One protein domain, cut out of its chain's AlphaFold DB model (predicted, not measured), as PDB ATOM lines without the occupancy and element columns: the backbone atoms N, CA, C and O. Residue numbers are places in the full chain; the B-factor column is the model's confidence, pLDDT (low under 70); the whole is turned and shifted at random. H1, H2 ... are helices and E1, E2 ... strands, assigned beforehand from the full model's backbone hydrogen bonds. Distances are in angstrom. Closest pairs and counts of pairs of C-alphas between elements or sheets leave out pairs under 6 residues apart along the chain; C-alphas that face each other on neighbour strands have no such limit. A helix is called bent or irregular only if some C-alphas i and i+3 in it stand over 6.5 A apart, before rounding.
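AT A GLANCE: This is residues 25 to 159 of the 160 residues of an uncharacterized protein of Deltaproteobacteria bacterium HGW-Deltaproteobacteria-17 (UniProt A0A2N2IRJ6). One strongly twisted sheet of ten strands falls into two parts: E10, E1, E2 and E3 make a wall with helix H1 along its far side, while E4 to E9 roll up into a small, loosely formed, nearly closed barrel in which E8 comes close to E9. The wall and the barrel join where E3 meets the bent strand E5. The printed part has 135 residues, with E1 to E10 and then H1 along the chain; the class is mostly strand, and the branched sheet's neighbour pairs are antiparallel. The whole is compact and rounded, with a radius of gyration of the C-alphas of 13.9 A and spans of 38 by 31 by 25 A.

IN THESE COORDINATES: Find C-alpha 25 at (110.648, 132.677, 92.914), where E1, residues 25 to 29, begins. E2 follows at 38 to 43 and E3 at 48 to 55, 21.5 A long. Then come E4 at 64 to 66 and E5 at 72 to 81, 22.7 A long, which bends by 81 degrees at Ser 78 (110.901, 146.432, 99.041). Next read E6 at 86 to 93, 21.3 A; E7 at 98 to 104, 20.0 A; E8 at 121 to 125; E9 at 132 to 134; and E10 at 140 to 143. H1, residues 147 to 158, runs 16.3 A to C-alpha 158 at (127.035, 124.401, 89.324).

HOW THE PARTS SIT: E1 to E3 form a meander, each strand the antiparallel neighbour of the one before; E4 to E8 form another. In the hairpin E1 and E2, look for N 26 and O 41, 2.8 A apart. E10 lies on the other side of E1, with N 27 and O 142 at 2.8 A. In the hairpin E2 and E3, N 40 and O 53 are 2.8 A apart. E3 and E5 are staggered neighbours, with N 49 and O 77 at 2.8 A. E3 and E4 lie on one side of E5, E6 on the other. E4 and E9 are neighbours, with N 65 and O 133 at 2.9 A. In the hairpin E7 and E8, N 102 and O 124 are 2.9 A apart. The closest C-alphas of E8 and E9 are Val 122 and Thr 133, 5.8 A apart. H1 is on the sheet at a height of 8.5 A, over E2 and only just over E1, with 3 C-alphas falling on E1; it runs along the strands, at 8 degrees to E2 on the local plane. Its closest C-alpha to E1 is Cys 150, 5.7 A from that of Tyr 27. In H1, 7 of 8 O i to N i+4 pairs are within hydrogen-bond range.

THE WHOLE: The two C-alphas farthest apart, Gly 127 and Gly 159, are 40.9 A apart. The printed part has no cut. The link E7 to E8, residues 105 to 120, is long. The mean pLDDT of the printed part is 90.2; look for values under 70 at residues 32 to 34, 136 to 137 and 159.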
ATOM      1  N   TYR A  25     109.243 132.949  93.190       95.94
ATOM      2  CA  TYR A  25     110.648 132.677  92.914       95.94
ATOM      3  C   TYR A  25     111.016 133.116  91.502       95.94
ATOM      4  O   TYR A  25     110.301 132.823  90.542       95.94
ATOM      5  N   TRP A  26     112.146 133.802  91.399       96.19
ATOM      6  CA  TRP A  26     112.669 134.359  90.165       96.19
ATOM      7  C   TRP A  26     114.108 133.916  89.964       96.19
ATOM      8  O   TRP A  26     114.934 133.980  90.872       96.19
ATOM      9  N   TYR A  27     114.393 133.472  88.755       95.38
ATOM     10  CA  TYR A  27     115.711 133.137  88.267       95.38
ATOM     11  C   TYR A  27     116.171 134.265  87.355       95.38
ATOM     12  O   TYR A  27     115.503 134.564  86.365       95.38
ATOM     13  N   ILE A  28     117.276 134.914  87.705       94.69
ATOM     14  CA  ILE A  28     117.844 136.000  86.910       94.69
ATOM     15  C   ILE A  28     119.229 135.563  86.466       94.69
ATOM     16  O   ILE A  28     120.097 135.374  87.317       94.69
ATOM     17  N   ASP A  29     119.456 135.410  85.168       91.50
ATOM     18  CA  ASP A  29     120.754 135.028  84.613       91.50
ATOM     19  C   ASP A  29     121.252 135.985  83.529       91.50
ATOM     20  O   ASP A  29     120.585 136.951  83.151       91.50
ATOM     21  N   GLN A  30     122.488 135.748  83.093       86.31
ATOM     22  CA  GLN A  30     123.195 136.541  82.093       86.31
ATOM     23  C   GLN A  30     123.614 135.655  80.906       86.31
ATOM     24  O   GLN A  30     124.787 135.300  80.768       86.31
ATOM     25  N   PRO A  31     122.670 135.280  80.020       70.44
ATOM     26  CA  PRO A  31     122.882 134.236  79.010       70.44
ATOM     27  C   PRO A  31     123.929 134.591  77.944       70.44
ATOM     28  O   PRO A  31     124.450 133.706  77.270       70.44
ATOM     29  N   MET A  32     124.245 135.879  77.783       66.44
ATOM     30  CA  MET A  32     125.204 136.382  76.792       66.44
ATOM     31  C   MET A  32     126.623 136.598  77.346       66.44
ATOM     32  O   MET A  32     127.485 137.103  76.625       66.44
ATOM     33  N   HIS A  33     126.887 136.243  78.608       67.50
ATOM     34  CA  HIS A  33     128.212 136.377  79.210       67.50
ATOM     35  C   HIS A  33     129.075 135.123  79.006       67.50
ATOM     36  O   HIS A  33     128.572 134.002  78.961       67.50
ATOM     37  N   ALA A  34     130.398 135.299  78.895       62.62
ATOM     38  CA  ALA A  34     131.341 134.188  78.715       62.62
ATOM     39  C   ALA A  34     131.437 133.275  79.952       62.62
ATOM     40  O   ALA A  34     131.859 132.123  79.838       62.62
ATOM     41  N   LEU A  35     131.056 133.791  81.123       74.50
ATOM     42  CA  LEU A  35     130.911 133.035  82.356       74.50
ATOM     43  C   LEU A  35     129.431 132.983  82.705       74.50
ATOM     44  O   LEU A  35     128.760 134.011  82.714       74.50
ATOM     45  N   TYR A  36     128.930 131.778  82.970       81.44
ATOM     46  CA  TYR A  36     127.549 131.633  83.388       81.44
ATOM     47  C   TYR A  36     127.359 132.235  84.776       81.44
ATOM     48  O   TYR A  36     128.029 131.823  85.726       81.44
ATOM     49  N   GLU A  37     126.427 133.173  84.881       90.06
ATOM     50  CA  GLU A  37     126.116 133.882  86.111       90.06
ATOM     51  C   GLU A  37     124.604 133.927  86.310       90.06
ATOM     52  O   GLU A  37     123.857 134.278  85.394       90.06
ATOM     53  N   ALA A  38     124.147 133.562  87.508       93.31
ATOM     54  CA  ALA A  38     122.733 133.549  87.850       93.31
ATOM     55  C   ALA A  38     122.494 133.765  89.341       93.31
ATOM     56  O   ALA A  38     123.317 133.406  90.180       93.31
ATOM     57  N   THR A  39     121.328 134.307  89.677       95.25
ATOM     58  CA  THR A  39     120.853 134.475  91.050       95.25
ATOM     59  C   THR A  39     119.393 134.064  91.143       95.25
ATOM     60  O   THR A  39     118.562 134.438  90.315       95.25
ATOM     61  N   VAL A  40     119.086 133.289  92.178       96.38
ATOM     62  CA  VAL A  40     117.724 132.949  92.577       96.38
ATOM     63  C   VAL A  40     117.258 133.972  93.599       96.38
ATOM     64  O   VAL A  40     117.865 134.124  94.661       96.38
ATOM     65  N   TYR A  41     116.153 134.635  93.296       96.75
ATOM     66  CA  TYR A  41     115.487 135.592  94.160       96.75
ATOM     67  C   TYR A  41     114.123 135.071  94.609       96.75
ATOM     68  O   TYR A  41     113.428 134.371  93.872       96.75
ATOM     69  N   ARG A  42     113.709 135.471  95.809       95.69
ATOM     70  CA  ARG A  42     112.340 135.356  96.302       95.69
ATOM     71  C   ARG A  42     111.768 136.750  96.494       95.69
ATOM     72  O   ARG A  42     112.362 137.577  97.177       95.69
ATOM     73  N   PHE A  43     110.628 136.980  95.868       93.88
ATOM     74  CA  PHE A  43     109.858 138.210  95.924       93.88
ATOM     75  C   PHE A  43     108.659 137.924  96.823       93.88
ATOM     76  O   PHE A  43     107.698 137.277  96.391       93.88
ATOM     77  N   ASP A  44     108.757 138.317  98.092       89.81
ATOM     78  CA  ASP A  44     107.760 137.980  99.102       89.81
ATOM     79  C   ASP A  44     106.498 138.841  98.942       89.81
ATOM     80  O   ASP A  44     106.556 140.002  98.539       89.81
ATOM     81  N   THR A  45     105.327 138.273  99.246       85.62
ATOM     82  CA  THR A  45     104.032 138.962  99.073       85.62
ATOM     83  C   THR A  45     103.822 140.121 100.047       85.62
ATOM     84  O   THR A  45     102.948 140.953  99.824       85.62
ATOM     85  N   ASP A  46     104.575 140.148 101.144       78.88
ATOM     86  CA  ASP A  46     104.616 141.234 102.126       78.88
ATOM     87  C   ASP A  46     105.686 142.289 101.797       78.88
ATOM     88  O   ASP A  46     105.866 143.239 102.556       78.88
ATOM     89  N   GLY A  47     106.334 142.172 100.633       71.88
ATOM     90  CA  GLY A  47     107.099 143.247 100.017       71.88
ATOM     91  C   GLY A  47     108.618 143.095  99.940       71.88
ATOM     92  O   GLY A  47     109.163 143.753  99.066       71.88
ATOM     93  N   PRO A  48     109.358 142.314 100.752       87.31
ATOM     94  CA  PRO A  48     110.809 142.246 100.600       87.31
ATOM     95  C   PRO A  48     111.261 141.323  99.457       87.31
ATOM     96  O   PRO A  48     110.626 140.316  99.137       87.31
ATOM     97  N   VAL A  49     112.407 141.654  98.864       92.06
ATOM     98  CA  VAL A  49     113.176 140.781  97.969       92.06
ATOM     99  C   VAL A  49     114.335 140.152  98.734       92.06
ATOM    100  O   VAL A  49     115.087 140.841  99.424       92.06
ATOM    101  N   ALA A  50     114.511 138.842  98.572       93.19
ATOM    102  CA  ALA A  50     115.611 138.079  99.148       93.19
ATOM    103  C   ALA A  50     116.370 137.304  98.068       93.19
ATOM    104  O   ALA A  50     115.785 136.534  97.312       93.19
ATOM    105  N   ALA A  51     117.688 137.463  98.023       94.75
ATOM    106  CA  ALA A  51     118.553 136.716  97.120       94.75
ATOM    107  C   ALA A  51     119.017 135.413  97.798       94.75
ATOM    108  O   ALA A  51     119.844 135.434  98.712       94.75
ATOM    109  N   LEU A  52     118.474 134.277  97.361       94.94
ATOM    110  CA  LEU A  52     118.587 132.983  98.042       94.94
ATOM    111  C   LEU A  52     119.869 132.226  97.702       94.94
ATOM    112  O   LEU A  52     120.507 131.650  98.577       94.94
ATOM    113  N   ALA A  53     120.243 132.227  96.427       94.38
ATOM    114  CA  ALA A  53     121.402 131.504  95.926       94.38
ATOM    115  C   ALA A  53     121.947 132.205  94.689       94.38
ATOM    116  O   ALA A  53     121.207 132.904  94.002       94.38
ATOM    117  N   ALA A  54     123.230 132.019  94.409       93.19
ATOM    118  CA  ALA A  54     123.838 132.535  93.200       93.19
ATOM    119  C   ALA A  54     124.979 131.649  92.717       93.19
ATOM    120  O   ALA A  54     125.573 130.894  93.491       93.19
ATOM    121  N   PHE A  55     125.272 131.772  91.432       90.44
ATOM    122  CA  PHE A  55     126.441 131.202  90.799       90.44
ATOM    123  C   PHE A  55     127.133 132.282  89.953       90.44
ATOM    124  O   PHE A  55     126.439 132.947  89.186       90.44
ATOM    125  N   PRO A  56     128.463 132.454  90.078       89.69
ATOM    126  CA  PRO A  56     129.298 131.893  91.140       89.69
ATOM    127  C   PRO A  56     128.845 132.379  92.529       89.69
ATOM    128  O   PRO A  56     128.098 133.349  92.660       89.69
ATOM    129  N   GLU A  57     129.251 131.667  93.582       88.19
ATOM    130  CA  GLU A  57     128.869 132.025  94.951       88.19
ATOM    131  C   GLU A  57     129.308 133.463  95.277       88.19
ATOM    132  O   GLU A  57     130.442 133.853  95.006       88.19
ATOM    133  N   GLY A  58     128.395 134.252  95.846       83.62
ATOM    134  CA  GLY A  58     128.639 135.652  96.199       83.62
ATOM    135  C   GLY A  58     128.463 136.658  95.058       83.62
ATOM    136  O   GLY A  58     128.439 137.852  95.335       83.62
ATOM    137  N   TYR A  59     128.287 136.216  93.810       86.75
ATOM    138  CA  TYR A  59     127.907 137.105  92.709       86.75
ATOM    139  C   TYR A  59     126.399 137.367  92.717       86.75
ATOM    140  O   TYR A  59     125.624 136.495  93.102       86.75
ATOM    141  N   ARG A  60     125.959 138.554  92.291       90.06
ATOM    142  CA  ARG A  60     124.536 138.883  92.132       90.06
ATOM    143  C   ARG A  60     124.275 139.360  90.709       90.06
ATOM    144  O   ARG A  60     124.863 140.336  90.255       90.06
ATOM    145  N   THR A  61     123.384 138.666  90.010       91.31
ATOM    146  CA  THR A  61     122.815 139.132  88.736       91.31
ATOM    147  C   THR A  61     121.682 140.117  89.007       91.31
ATOM    148  O   THR A  61     121.173 140.189  90.120       91.31
ATOM    149  N   GLY A  62     121.259 140.894  88.004       87.94
ATOM    150  CA  GLY A  62     120.246 141.929  88.236       87.94
ATOM    151  C   GLY A  62     120.809 143.204  88.878       87.94
ATOM    152  O   GLY A  62     120.139 143.854  89.671       87.94
ATOM    153  N   THR A  63     122.060 143.554  88.584       91.56
ATOM    154  CA  THR A  63     122.749 144.707  89.180       91.56
ATOM    155  C   THR A  63     122.554 145.996  88.386       91.56
ATOM    156  O   THR A  63     123.091 146.157  87.303       91.56
ATOM    157  N   VAL A  64     121.840 146.988  88.898       94.44
ATOM    158  CA  VAL A  64     121.691 148.282  88.204       94.44
ATOM    159  C   VAL A  64     122.945 149.133  88.422       94.44
ATOM    160  O   VAL A  64     123.506 149.121  89.512       94.44
ATOM    161  N   GLY A  65     123.412 149.877  87.422       94.81
ATOM    162  CA  GLY A  65     124.597 150.726  87.572       94.81
ATOM    163  C   GLY A  65     124.510 152.013  86.770       94.81
ATOM    164  O   GLY A  65     123.699 152.126  85.845       94.81
ATOM    165  N   THR A  66     125.340 152.988  87.126       95.56
ATOM    166  CA  THR A  66     125.478 154.203  86.320       95.56
ATOM    167  C   THR A  66     126.191 153.896  85.007       95.56
ATOM    168  O   THR A  66     127.018 152.986  84.929       95.56
ATOM    169  N   VAL A  67     125.899 154.664  83.956       93.38
ATOM    170  CA  VAL A  67     126.502 154.476  82.622       93.38
ATOM    171  C   VAL A  67     128.029 154.619  82.660       93.38
ATOM    172  O   VAL A  67     128.733 153.950  81.905       93.38
ATOM    173  N   ASP A  68     128.548 155.456  83.557       93.12
ATOM    174  CA  ASP A  68     129.985 155.648  83.771       93.12
ATOM    175  C   ASP A  68     130.636 154.596  84.694       93.12
ATOM    176  O   ASP A  68     131.853 154.619  84.883       93.12
ATOM    177  N   GLY A  69     129.848 153.678  85.266       91.81
ATOM    178  CA  GLY A  69     130.309 152.620  86.168       91.81
ATOM    179  C   GLY A  69     130.719 153.086  87.568       91.81
ATOM    180  O   GLY A  69     131.279 152.294  88.327       91.81
ATOM    181  N   SER A  70     130.472 154.348  87.933       94.94
ATOM    182  CA  SER A  70     130.836 154.893  89.248       94.94
ATOM    183  C   SER A  70     130.010 154.321  90.405       94.94
ATOM    184  O   SER A  70     130.511 154.231  91.527       94.94
ATOM    185  N   ILE A  71     128.768 153.902  90.144       96.06
ATOM    186  CA  ILE A  71     127.872 153.302  91.136       96.06
ATOM    187  C   ILE A  71     127.329 151.983  90.592       96.06
ATOM    188  O   ILE A  71     126.868 151.904  89.455       96.06
ATOM    189  N   THR A  72     127.354 150.946  91.427       94.81
ATOM    190  CA  THR A  72     126.684 149.664  91.177       94.81
ATOM    191  C   THR A  72     125.735 149.363  92.326       94.81
ATOM    192  O   THR A  72     126.073 149.585  93.487       94.81
ATOM    193  N   CYS A  73     124.556 148.852  92.009       95.56
ATOM    194  CA  CYS A  73     123.503 148.539  92.954       95.56
ATOM    195  C   CYS A  73     122.970 147.126  92.735       95.56
ATOM    196  O   CYS A  73     122.840 146.666  91.604       95.56
ATOM    197  N   GLU A  74     122.597 146.465  93.822       94.69
ATOM    198  CA  GLU A  74     121.938 145.158  93.822       94.69
ATOM    199  C   GLU A  74     120.482 145.303  94.268       94.69
ATOM    200  O   GLU A  74     120.166 146.189  95.066       94.69
ATOM    201  N   PHE A  75     119.597 144.418  93.797       94.31
ATOM    202  CA  PHE A  75     118.220 144.362  94.294       94.31
ATOM    203  C   PHE A  75     118.185 144.022  95.783       94.31
ATOM    204  O   PHE A  75     118.686 142.977  96.207       94.31
ATOM    205  N   ALA A  76     117.564 144.898  96.569       91.94
ATOM    206  CA  ALA A  76     117.443 144.750  98.010       91.94
ATOM    207  C   ALA A  76     116.286 145.593  98.556       91.94
ATOM    208  O   ALA A  76     116.078 146.727  98.140       91.94
ATOM    209  N   GLY A  77     115.582 145.083  99.564       90.25
ATOM    210  CA  GLY A  77     114.494 145.824 100.205       90.25
ATOM    211  C   GLY A  77     113.145 145.556  99.551       90.25
ATOM    212  O   GLY A  77     112.864 144.415  99.190       90.25
ATOM    213  N   SER A  78     112.287 146.573  99.487       91.06
ATOM    214  CA  SER A  78     110.901 146.432  99.041       91.06
ATOM    215  C   SER A  78     110.770 146.242  97.533       91.06
ATOM    216  O   SER A  78     111.638 146.644  96.764       91.06
ATOM    217  N   TRP A  79     109.653 145.675  97.098       92.31
ATOM    218  CA  TRP A  79     109.265 145.636  95.700       92.31
ATOM    219  C   TRP A  79     107.756 145.773  95.535       92.31
ATOM    220  O   TRP A  79     106.973 145.452  96.434       92.31
ATOM    221  N   ALA A  80     107.347 146.223  94.354       90.69
ATOM    222  CA  ALA A  80     105.953 146.288  93.960       90.69
ATOM    223  C   ALA A  80     105.811 146.132  92.439       90.69
ATOM    224  O   ALA A  80     106.754 146.337  91.679       90.69
ATOM    225  N   SER A  81     104.627 145.744  91.965       89.94
ATOM    226  CA  SER A  81     104.346 145.623  90.532       89.94
ATOM    227  C   SER A  81     102.880 145.902  90.227       89.94
ATOM    228  O   SER A  81     102.017 145.626  91.055       89.94
ATOM    229  N   ASP A  82     102.583 146.397  89.028       88.81
ATOM    230  CA  ASP A  82     101.209 146.527  88.527       88.81
ATOM    231  C   ASP A  82     100.627 145.174  88.060       88.81
ATOM    232  O   ASP A  82      99.463 145.089  87.673       88.81
ATOM    233  N   GLY A  83     101.435 144.105  88.066       85.44
ATOM    234  CA  GLY A  83     101.103 142.797  87.500       85.44
ATOM    235  C   GLY A  83     101.063 142.766  85.967       85.44
ATOM    236  O   GLY A  83     100.815 141.708  85.388       85.44
ATOM    237  N   GLY A  84     101.295 143.910  85.325       90.38
ATOM    238  CA  GLY A  84     101.302 144.136  83.891       90.38
ATOM    239  C   GLY A  84     102.728 144.271  83.381       90.38
ATOM    240  O   GLY A  84     103.362 143.265  83.079       90.38
ATOM    241  N   GLN A  85     103.225 145.498  83.236       93.25
ATOM    242  CA  GLN A  85     104.524 145.778  82.604       93.25
ATOM    243  C   GLN A  85     105.545 146.406  83.551       93.25
ATOM    244  O   GLN A  85     106.718 146.486  83.189       93.25
ATOM    245  N   TRP A  86     105.125 146.864  84.727       93.75
ATOM    246  CA  TRP A  86     105.951 147.695  85.588       93.75
ATOM    247  C   TRP A  86     106.263 146.987  86.901       93.75
ATOM    248  O   TRP A  86     105.393 146.390  87.543       93.75
ATOM    249  N   MET A  87     107.527 147.073  87.302       93.19
ATOM    250  CA  MET A  87     108.004 146.574  88.583       93.19
ATOM    251  C   MET A  87     108.953 147.592  89.196       93.19
ATOM    252  O   MET A  87     109.905 148.014  88.548       93.19
ATOM    253  N   GLU A  88     108.686 147.964  90.436       94.00
ATOM    254  CA  GLU A  88     109.543 148.813  91.247       94.00
ATOM    255  C   GLU A  88     110.279 147.948  92.266       94.00
ATOM    256  O   GLU A  88     109.685 147.046  92.866       94.00
ATOM    257  N   LEU A  89     111.576 148.191  92.426       93.75
ATOM    258  CA  LEU A  89     112.464 147.415  93.283       93.75
ATOM    259  C   LEU A  89     113.383 148.346  94.055       93.75
ATOM    260  O   LEU A  89     114.015 149.226  93.476       93.75
ATOM    261  N   GLY A  90     113.522 148.087  95.345       94.69
ATOM    262  CA  GLY A  90     114.570 148.677  96.151       94.69
ATOM    263  C   GLY A  90     115.952 148.210  95.691       94.69
ATOM    264  O   GLY A  90     116.152 147.089  95.204       94.69
ATOM    265  N   LEU A  91     116.918 149.097  95.881       95.88
ATOM    266  CA  LEU A  91     118.319 148.913  95.564       95.88
ATOM    267  C   LEU A  91     119.194 149.190  96.788       95.88
ATOM    268  O   LEU A  91     118.936 150.101  97.579       95.88
ATOM    269  N   SER A  92     120.286 148.441  96.899       95.38
ATOM    270  CA  SER A  92     121.414 148.746  97.782       95.38
ATOM    271  C   SER A  92     122.643 149.032  96.928       95.38
ATOM    272  O   SER A  92     123.067 148.163  96.167       95.38
ATOM    273  N   CYS A  93     123.207 150.234  97.038       96.62
ATOM    274  CA  CYS A  93     124.259 150.711  96.143       96.62
ATOM    275  C   CYS A  93     125.643 150.783  96.801       96.62
ATOM    276  O   CYS A  93     125.782 150.942  98.015       96.62
ATOM    277  N   SER A  94     126.685 150.706  95.973       96.75
ATOM    278  CA  SER A  94     128.099 150.722  96.369       96.75
ATOM    279  C   SER A  94     128.554 152.022  97.036       96.75
ATOM    280  O   SER A  94     129.579 152.040  97.711       96.75
ATOM    281  N   ASP A  95     127.801 153.107  96.859       96.94
ATOM    282  CA  ASP A  95     128.025 154.401  97.506       96.94
ATOM    283  C   ASP A  95     127.341 154.523  98.882       96.94
ATOM    284  O   ASP A  95     127.390 155.580  99.507       96.94
ATOM    285  N   GLY A  96     126.720 153.444  99.371       96.75
ATOM    286  CA  GLY A  96     126.063 153.385 100.677       96.75
ATOM    287  C   GLY A  96     124.639 153.942 100.697       96.75
ATOM    288  O   GLY A  96     124.035 154.004 101.768       96.75
ATOM    289  N   HIS A  97     124.092 154.335  99.544       96.88
ATOM    290  CA  HIS A  97     122.722 154.824  99.434       96.88
ATOM    291  C   HIS A  97     121.750 153.720  98.996       96.88
ATOM    292  O   HIS A  97     122.082 152.840  98.199       96.88
ATOM    293  N   HIS A  98     120.520 153.804  99.504       95.81
ATOM    294  CA  HIS A  98     119.386 153.047  98.985       95.81
ATOM    295  C   HIS A  98     118.667 153.864  97.919       95.81
ATOM    296  O   HIS A  98     118.542 155.081  98.067       95.81
ATOM    297  N   ARG A  99     118.222 153.186  96.863       96.06
ATOM    298  CA  ARG A  99     117.517 153.775  95.716       96.06
ATOM    299  C   ARG A  99     116.361 152.879  95.301       96.06
ATOM    300  O   ARG A  99     116.268 151.749  95.777       96.06
ATOM    301  N   GLU A 100     115.532 153.342  94.386       95.44
ATOM    302  CA  GLU A 100     114.470 152.555  93.765       95.44
ATOM    303  C   GLU A 100     114.688 152.506  92.256       95.44
ATOM    304  O   GLU A 100     114.940 153.529  91.624       95.44
ATOM    305  N   VAL A 101     114.593 151.318  91.663       96.25
ATOM    306  CA  VAL A 101     114.582 151.143  90.210       96.25
ATOM    307  C   VAL A 101     113.179 150.825  89.732       96.25
ATOM    308  O   VAL A 101     112.511 149.946  90.275       96.25
ATOM    309  N   LEU A 102     112.766 151.488  88.656       96.31
ATOM    310  CA  LEU A 102     111.591 151.117  87.888       96.31
ATOM    311  C   LEU A 102     112.032 150.310  86.664       96.31
ATOM    312  O   LEU A 102     112.743 150.804  85.786       96.31
ATOM    313  N   LEU A 103     111.599 149.056  86.604       95.38
ATOM    314  CA  LEU A 103     111.818 148.157  85.481       95.38
ATOM    315  C   LEU A 103     110.586 148.105  84.579       95.38
ATOM    316  O   LEU A 103     109.446 148.040  85.051       95.38
ATOM    317  N   LYS A 104     110.838 148.061  83.269       95.25
ATOM    318  CA  LYS A 104     109.821 147.855  82.239       95.25
ATOM    319  C   LYS A 104     109.977 146.488  81.583       95.25
ATOM    320  O   LYS A 104     111.020 146.173  81.012       95.25
ATOM    321  N   PHE A 105     108.902 145.712  81.593       93.81
ATOM    322  CA  PHE A 105     108.769 144.441  80.894       93.81
ATOM    323  C   PHE A 105     107.948 144.671  79.622       93.81
ATOM    324  O   PHE A 105     106.720 144.651  79.660       93.81
ATOM    325  N   GLU A 106     108.614 144.901  78.484       91.06
ATOM    326  CA  GLU A 106     107.948 145.253  77.212       91.06
ATOM    327  C   GLU A 106     106.842 144.260  76.817       91.06
ATOM    328  O   GLU A 106     105.779 144.655  76.343       91.06
ATOM    329  N   GLN A 107     107.059 142.972  77.085       89.69
ATOM    330  CA  GLN A 107     106.130 141.884  76.754       89.69
ATOM    331  C   GLN A 107     105.176 141.522  77.909       89.69
ATOM    332  O   GLN A 107     104.378 140.595  77.787       89.69
ATOM    333  N   GLY A 108     105.242 142.257  79.023       91.12
ATOM    334  CA  GLY A 108     104.504 141.981  80.252       91.12
ATOM    335  C   GLY A 108     105.187 140.954  81.161       91.12
ATOM    336  O   GLY A 108     105.839 140.014  80.711       91.12
ATOM    337  N   ILE A 109     105.004 141.122  82.468       91.00
ATOM    338  CA  ILE A 109     105.640 140.322  83.524       91.00
ATOM    339  C   ILE A 109     105.115 138.882  83.523       91.00
ATOM    340  O   ILE A 109     105.852 137.938  83.803       91.00
ATOM    341  N   SER A 110     103.847 138.675  83.156       85.75
ATOM    342  CA  SER A 110     103.275 137.329  83.021       85.75
ATOM    343  C   SER A 110     103.950 136.497  81.926       85.75
ATOM    344  O   SER A 110     103.869 135.272  81.964       85.75
ATOM    345  N   GLY A 111     104.604 137.149  80.958       85.62
ATOM    346  CA  GLY A 111     105.327 136.492  79.871       85.62
ATOM    347  C   GLY A 111     106.654 135.865  80.298       85.62
ATOM    348  O   GLY A 111     107.200 135.061  79.553       85.62
ATOM    349  N   CYS A 112     107.152 136.168  81.499       90.62
ATOM    350  CA  CYS A 112     108.479 135.759  81.958       90.62
ATOM    351  C   CYS A 112     108.510 134.311  82.448       90.62
ATOM    352  O   CYS A 112     108.962 134.035  83.550       90.62
ATOM    353  N   THR A 113     107.984 133.376  81.669       85.00
ATOM    354  CA  THR A 113     107.911 131.947  82.000       85.00
ATOM    355  C   THR A 113     108.530 131.114  80.873       85.00
ATOM    356  O   THR A 113     108.763 131.617  79.773       85.00
ATOM    357  N   GLY A 114     108.809 129.832  81.124       78.31
ATOM    358  CA  GLY A 114     109.349 128.918  80.107       78.31
ATOM    359  C   GLY A 114     110.869 129.002  79.956       78.31
ATOM    360  O   GLY A 114     111.565 129.103  80.956       78.31
ATOM    361  N   ASP A 115     111.383 128.913  78.726       74.31
ATOM    362  CA  ASP A 115     112.835 128.912  78.447       74.31
ATOM    363  C   ASP A 115     113.345 130.235  77.859       74.31
ATOM    364  O   ASP A 115     114.548 130.443  77.758       74.31
ATOM    365  N   GLN A 116     112.440 131.122  77.438       78.56
ATOM    366  CA  GLN A 116     112.794 132.396  76.797       78.56
ATOM    367  C   GLN A 116     112.893 133.555  77.796       78.56
ATOM    368  O   GLN A 116     113.565 134.544  77.518       78.56
ATOM    369  N   GLY A 117     112.225 133.438  78.949       89.31
ATOM    370  CA  GLY A 117     112.210 134.476  79.974       89.31
ATOM    371  C   GLY A 117     111.736 135.841  79.465       89.31
ATOM    372  O   GLY A 117     111.018 135.961  78.474       89.31
ATOM    373  N   CYS A 118     112.143 136.884  80.179       92.12
ATOM    374  CA  CYS A 118     111.966 138.285  79.820       92.12
ATOM    375  C   CYS A 118     113.294 139.027  79.898       92.12
ATOM    376  O   CYS A 118     114.130 138.712  80.736       92.12
ATOM    377  N   LEU A 119     113.427 140.092  79.112       91.88
ATOM    378  CA  LEU A 119     114.575 140.998  79.146       91.88
ATOM    379  C   LEU A 119     114.114 142.384  79.625       91.88
ATOM    380  O   LEU A 119     113.917 143.275  78.790       91.88
ATOM    381  N   PRO A 120     113.849 142.582  80.932       93.25
ATOM    382  CA  PRO A 120     113.400 143.877  81.420       93.25
ATOM    383  C   PRO A 120     114.440 144.970  81.156       93.25
ATOM    384  O   PRO A 120     115.655 144.739  81.107       93.25
ATOM    385  N   GLN A 121     113.943 146.189  80.979       93.56
ATOM    386  CA  GLN A 121     114.759 147.386  80.816       93.56
ATOM    387  C   GLN A 121     114.705 148.229  82.085       93.56
ATOM    388  O   GLN A 121     113.644 148.367  82.694       93.56
ATOM    389  N   VAL A 122     115.843 148.815  82.454       95.31
ATOM    390  CA  VAL A 122     115.886 149.886  83.452       95.31
ATOM    391  C   VAL A 122     115.227 151.106  82.823       95.31
ATOM    392  O   VAL A 122     115.706 151.605  81.808       95.31
ATOM    393  N   HIS A 123     114.096 151.532  83.380       96.31
ATOM    394  CA  HIS A 123     113.403 152.736  82.934       96.31
ATOM    395  C   HIS A 123     113.905 153.965  83.684       96.31
ATOM    396  O   HIS A 123     114.195 154.981  83.059       96.31
ATOM    397  N   SER A 124     114.018 153.866  85.009       96.62
ATOM    398  CA  SER A 124     114.595 154.914  85.847       96.62
ATOM    399  C   SER A 124     115.161 154.362  87.151       96.62
ATOM    400  O   SER A 124     114.764 153.281  87.592       96.62
ATOM    401  N   VAL A 125     116.061 155.122  87.775       96.94
ATOM    402  CA  VAL A 125     116.484 154.941  89.172       96.94
ATOM    403  C   VAL A 125     116.271 156.256  89.914       96.94
ATOM    404  O   VAL A 125     116.790 157.280  89.484       96.94
ATOM    405  N   ASP A 126     115.469 156.260  90.979       95.25
ATOM    406  CA  ASP A 126     115.019 157.477  91.685       95.25
ATOM    407  C   ASP A 126     114.466 158.563  90.730       95.25
ATOM    408  O   ASP A 126     114.619 159.766  90.944       95.25
ATOM    409  N   GLY A 127     113.841 158.137  89.626       94.00
ATOM    410  CA  GLY A 127     113.316 159.024  88.582       94.00
ATOM    411  C   GLY A 127     114.335 159.496  87.534       94.00
ATOM    412  O   GLY A 127     113.925 160.095  86.544       94.00
ATOM    413  N   ASP A 128     115.626 159.194  87.686       96.00
ATOM    414  CA  ASP A 128     116.650 159.443  86.666       96.00
ATOM    415  C   ASP A 128     116.564 158.390  85.552       96.00
ATOM    416  O   ASP A 128     116.777 157.200  85.789       96.00
ATOM    417  N   THR A 129     116.233 158.833  84.337       94.88
ATOM    418  CA  THR A 129     116.035 157.991  83.146       94.88
ATOM    419  C   THR A 129     117.245 157.946  82.210       94.88
ATOM    420  O   THR A 129     117.182 157.283  81.177       94.88
ATOM    421  N   GLU A 130     118.312 158.696  82.495       93.31
ATOM    422  CA  GLU A 130     119.403 158.922  81.537       93.31
ATOM    423  C   GLU A 130     120.737 158.341  82.006       93.31
ATOM    424  O   GLU A 130     121.523 157.872  81.182       93.31
ATOM    425  N   ASN A 131     121.001 158.350  83.314       94.25
ATOM    426  CA  ASN A 131     122.312 157.966  83.840       94.25
ATOM    427  C   ASN A 131     122.421 156.491  84.243       94.25
ATOM    428  O   ASN A 131     123.493 156.046  84.647       94.25
ATOM    429  N   TRP A 132     121.336 155.724  84.157       95.19
ATOM    430  CA  TRP A 132     121.276 154.372  84.703       95.19
ATOM    431  C   TRP A 132     121.017 153.334  83.628       95.19
ATOM    432  O   TRP A 132     120.218 153.516  82.713       95.19
ATOM    433  N   THR A 133     121.689 152.204  83.772       93.19
ATOM    434  CA  THR A 133     121.544 151.053  82.895       93.19
ATOM    435  C   THR A 133     121.507 149.784  83.727       93.19
ATOM    436  O   THR A 133     121.948 149.737  84.878       93.19
ATOM    437  N   ARG A 134     121.034 148.702  83.112       87.75
ATOM    438  CA  ARG A 134     121.449 147.376  83.559       87.75
ATOM    439  C   ARG A 134     122.971 147.303  83.465       87.75
ATOM    440  O   ARG A 134     123.516 147.611  82.400       87.75
ATOM    441  N   ASN A 135     123.652 146.978  84.564       74.12
ATOM    442  CA  ASN A 135     125.089 146.761  84.523       74.12
ATOM    443  C   ASN A 135     125.321 145.541  83.629       74.12
ATOM    444  O   ASN A 135     124.772 144.464  83.880       74.12
ATOM    445  N   TRP A 136     126.011 145.771  82.512       67.44
ATOM    446  CA  TRP A 136     126.237 144.770  81.476       67.44
ATOM    447  C   TRP A 136     126.803 143.495  82.100       67.44
ATOM    448  O   TRP A 136     127.666 143.603  82.972       67.44
ATOM    449  N   PRO A 137     126.415 142.300  81.623       69.00
ATOM    450  CA  PRO A 137     125.567 141.984  80.455       69.00
ATOM    451  C   PRO A 137     124.042 141.924  80.707       69.00
ATOM    452  O   PRO A 137     123.577 142.056  81.838       69.00
ATOM    453  N   GLU A 138     123.262 141.743  79.623       82.12
ATOM    454  CA  GLU A 138     121.789 141.648  79.651       82.12
ATOM    455  C   GLU A 138     121.282 140.614  80.660       82.12
ATOM    456  O   GLU A 138     121.818 139.510  80.740       82.12
ATOM    457  N   TRP A 139     120.214 140.962  81.381       89.56
ATOM    458  CA  TRP A 139     119.538 140.033  82.281       89.56
ATOM    459  C   TRP A 139     118.379 139.369  81.583       89.56
ATOM    460  O   TRP A 139     117.509 140.056  81.041       89.56
ATOM    461  N   MET A 140     118.315 138.054  81.714       92.00
ATOM    462  CA  MET A 140     117.109 137.305  81.441       92.00
ATOM    463  C   MET A 140     116.447 136.917  82.761       92.00
ATOM    464  O   MET A 140     117.078 136.424  83.688       92.00
ATOM    465  N   TRP A 141     115.157 137.222  82.855       94.50
ATOM    466  CA  TRP A 141     114.316 136.985  84.018       94.50
ATOM    467  C   TRP A 141     113.345 135.856  83.732       94.50
ATOM    468  O   TRP A 141     112.607 135.885  82.748       94.50
ATOM    469  N   LEU A 142     113.297 134.897  84.641       94.75
ATOM    470  CA  LEU A 142     112.473 133.708  84.550       94.75
ATOM    471  C   LEU A 142     111.730 133.513  85.864       94.75
ATOM    472  O   LEU A 142     112.329 133.330  86.918       94.75
ATOM    473  N   ARG A 143     110.405 133.536  85.805       94.00
ATOM    474  CA  ARG A 143     109.546 133.188  86.925       94.00
ATOM    475  C   ARG A 143     109.508 131.676  87.054       94.00
ATOM    476  O   ARG A 143     109.073 130.974  86.139       94.00
ATOM    477  N   CYS A 144     109.926 131.192  88.210       94.31
ATOM    478  CA  CYS A 144     109.883 129.783  88.544       94.31
ATOM    479  C   CYS A 144     108.503 129.401  89.080       94.31
ATOM    480  O   CYS A 144     107.812 130.190  89.729       94.31
ATOM    481  N   THR A 145     108.122 128.149  88.856       92.69
ATOM    482  CA  THR A 145     106.906 127.555  89.435       92.69
ATOM    483  C   THR A 145     107.012 127.360  90.953       92.69
ATOM    484  O   THR A 145     105.996 127.272  91.643       92.69
ATOM    485  N   GLY A 146     108.236 127.340  91.485       93.44
ATOM    486  CA  GLY A 146     108.560 127.289  92.908       93.44
ATOM    487  C   GLY A 146     110.073 127.346  93.139       93.44
ATOM    488  O   GLY A 146     110.848 127.433  92.188       93.44
ATOM    489  N   GLU A 147     110.497 127.264  94.400       95.00
ATOM    490  CA  GLU A 147     111.919 127.316  94.774       95.00
ATOM    491  C   GLU A 147     112.740 126.220  94.088       95.00
ATOM    492  O   GLU A 147     113.775 126.503  93.493       95.00
ATOM    493  N   ASN A 148     112.246 124.976  94.113       95.75
ATOM    494  CA  ASN A 148     112.959 123.829  93.548       95.75
ATOM    495  C   ASN A 148     113.243 123.991  92.048       95.75
ATOM    496  O   ASN A 148     114.347 123.685  91.629       95.75
ATOM    497  N   ASP A 149     112.303 124.530  91.269       94.50
ATOM    498  CA  ASP A 149     112.480 124.796  89.830       94.50
ATOM    499  C   ASP A 149     113.630 125.791  89.583       94.50
ATOM    500  O   ASP A 149     114.544 125.527  88.804       94.50
ATOM    501  N   CYS A 150     113.666 126.890  90.341       95.06
ATOM    502  CA  CYS A 150     114.771 127.853  90.307       95.06
ATOM    503  C   CYS A 150     116.114 127.227  90.718       95.06
ATOM    504  O   CYS A 150     117.145 127.480  90.090       95.06
ATOM    505  N   MET A 151     116.114 126.412  91.772       94.75
ATOM    506  CA  MET A 151     117.330 125.769  92.264       94.75
ATOM    507  C   MET A 151     117.835 124.695  91.299       94.75
ATOM    508  O   MET A 151     119.039 124.602  91.089       94.75
ATOM    509  N   ASP A 152     116.949 123.924  90.670       93.25
ATOM    510  CA  ASP A 152     117.308 122.935  89.652       93.25
ATOM    511  C   ASP A 152     117.921 123.607  88.419       93.25
ATOM    512  O   ASP A 152     118.929 123.130  87.898       93.25
ATOM    513  N   ARG A 153     117.400 124.771  88.009       91.31
ATOM    514  CA  ARG A 153     118.006 125.595  86.950       91.31
ATOM    515  C   ARG A 153     119.408 126.064  87.316       91.31
ATOM    516  O   ARG A 153     120.323 125.900  86.514       91.31
ATOM    517  N   LEU A 154     119.602 126.582  88.531       90.88
ATOM    518  CA  LEU A 154     120.926 126.991  89.015       90.88
ATOM    519  C   LEU A 154     121.904 125.803  89.038       90.88
ATOM    520  O   LEU A 154     123.068 125.936  88.656       90.88
ATOM    521  N   ARG A 155     121.422 124.621  89.445       90.31
ATOM    522  CA  ARG A 155     122.221 123.394  89.566       90.31
ATOM    523  C   ARG A 155     122.836 122.929  88.253       90.31
ATOM    524  O   ARG A 155     123.992 122.500  88.276       90.31
ATOM    525  N   LEU A 156     122.131 123.103  87.127       84.62
ATOM    526  CA  LEU A 156     122.632 122.779  85.779       84.62
ATOM    527  C   LEU A 156     124.016 123.380  85.501       84.62
ATOM    528  O   LEU A 156     124.816 122.781  84.787       84.62
ATOM    529  N   TRP A 157     124.310 124.531  86.102       75.75
ATOM    530  CA  TRP A 157     125.553 125.271  85.897       75.75
ATOM    531  C   TRP A 157     126.592 125.023  86.985       75.75
ATOM    532  O   TRP A 157     127.792 125.072  86.730       75.75
ATOM    533  N   THR A 158     126.139 124.704  88.197       72.69
ATOM    534  CA  THR A 158     127.035 124.401  89.324       72.69
ATOM    535  C   THR A 158     127.628 122.989  89.262       72.69
ATOM    536  O   THR A 158     128.598 122.710  89.967       72.69
ATOM    537  N   GLY A 159     127.042 122.087  88.459       64.06
ATOM    538  CA  GLY A 159     127.433 120.674  88.398       64.06
ATOM    539  C   GLY A 159     127.183 119.907  89.704       64.06
ATOM    540  O   GLY A 159     127.848 118.898  89.947       64.06
TER     541      GLY A 159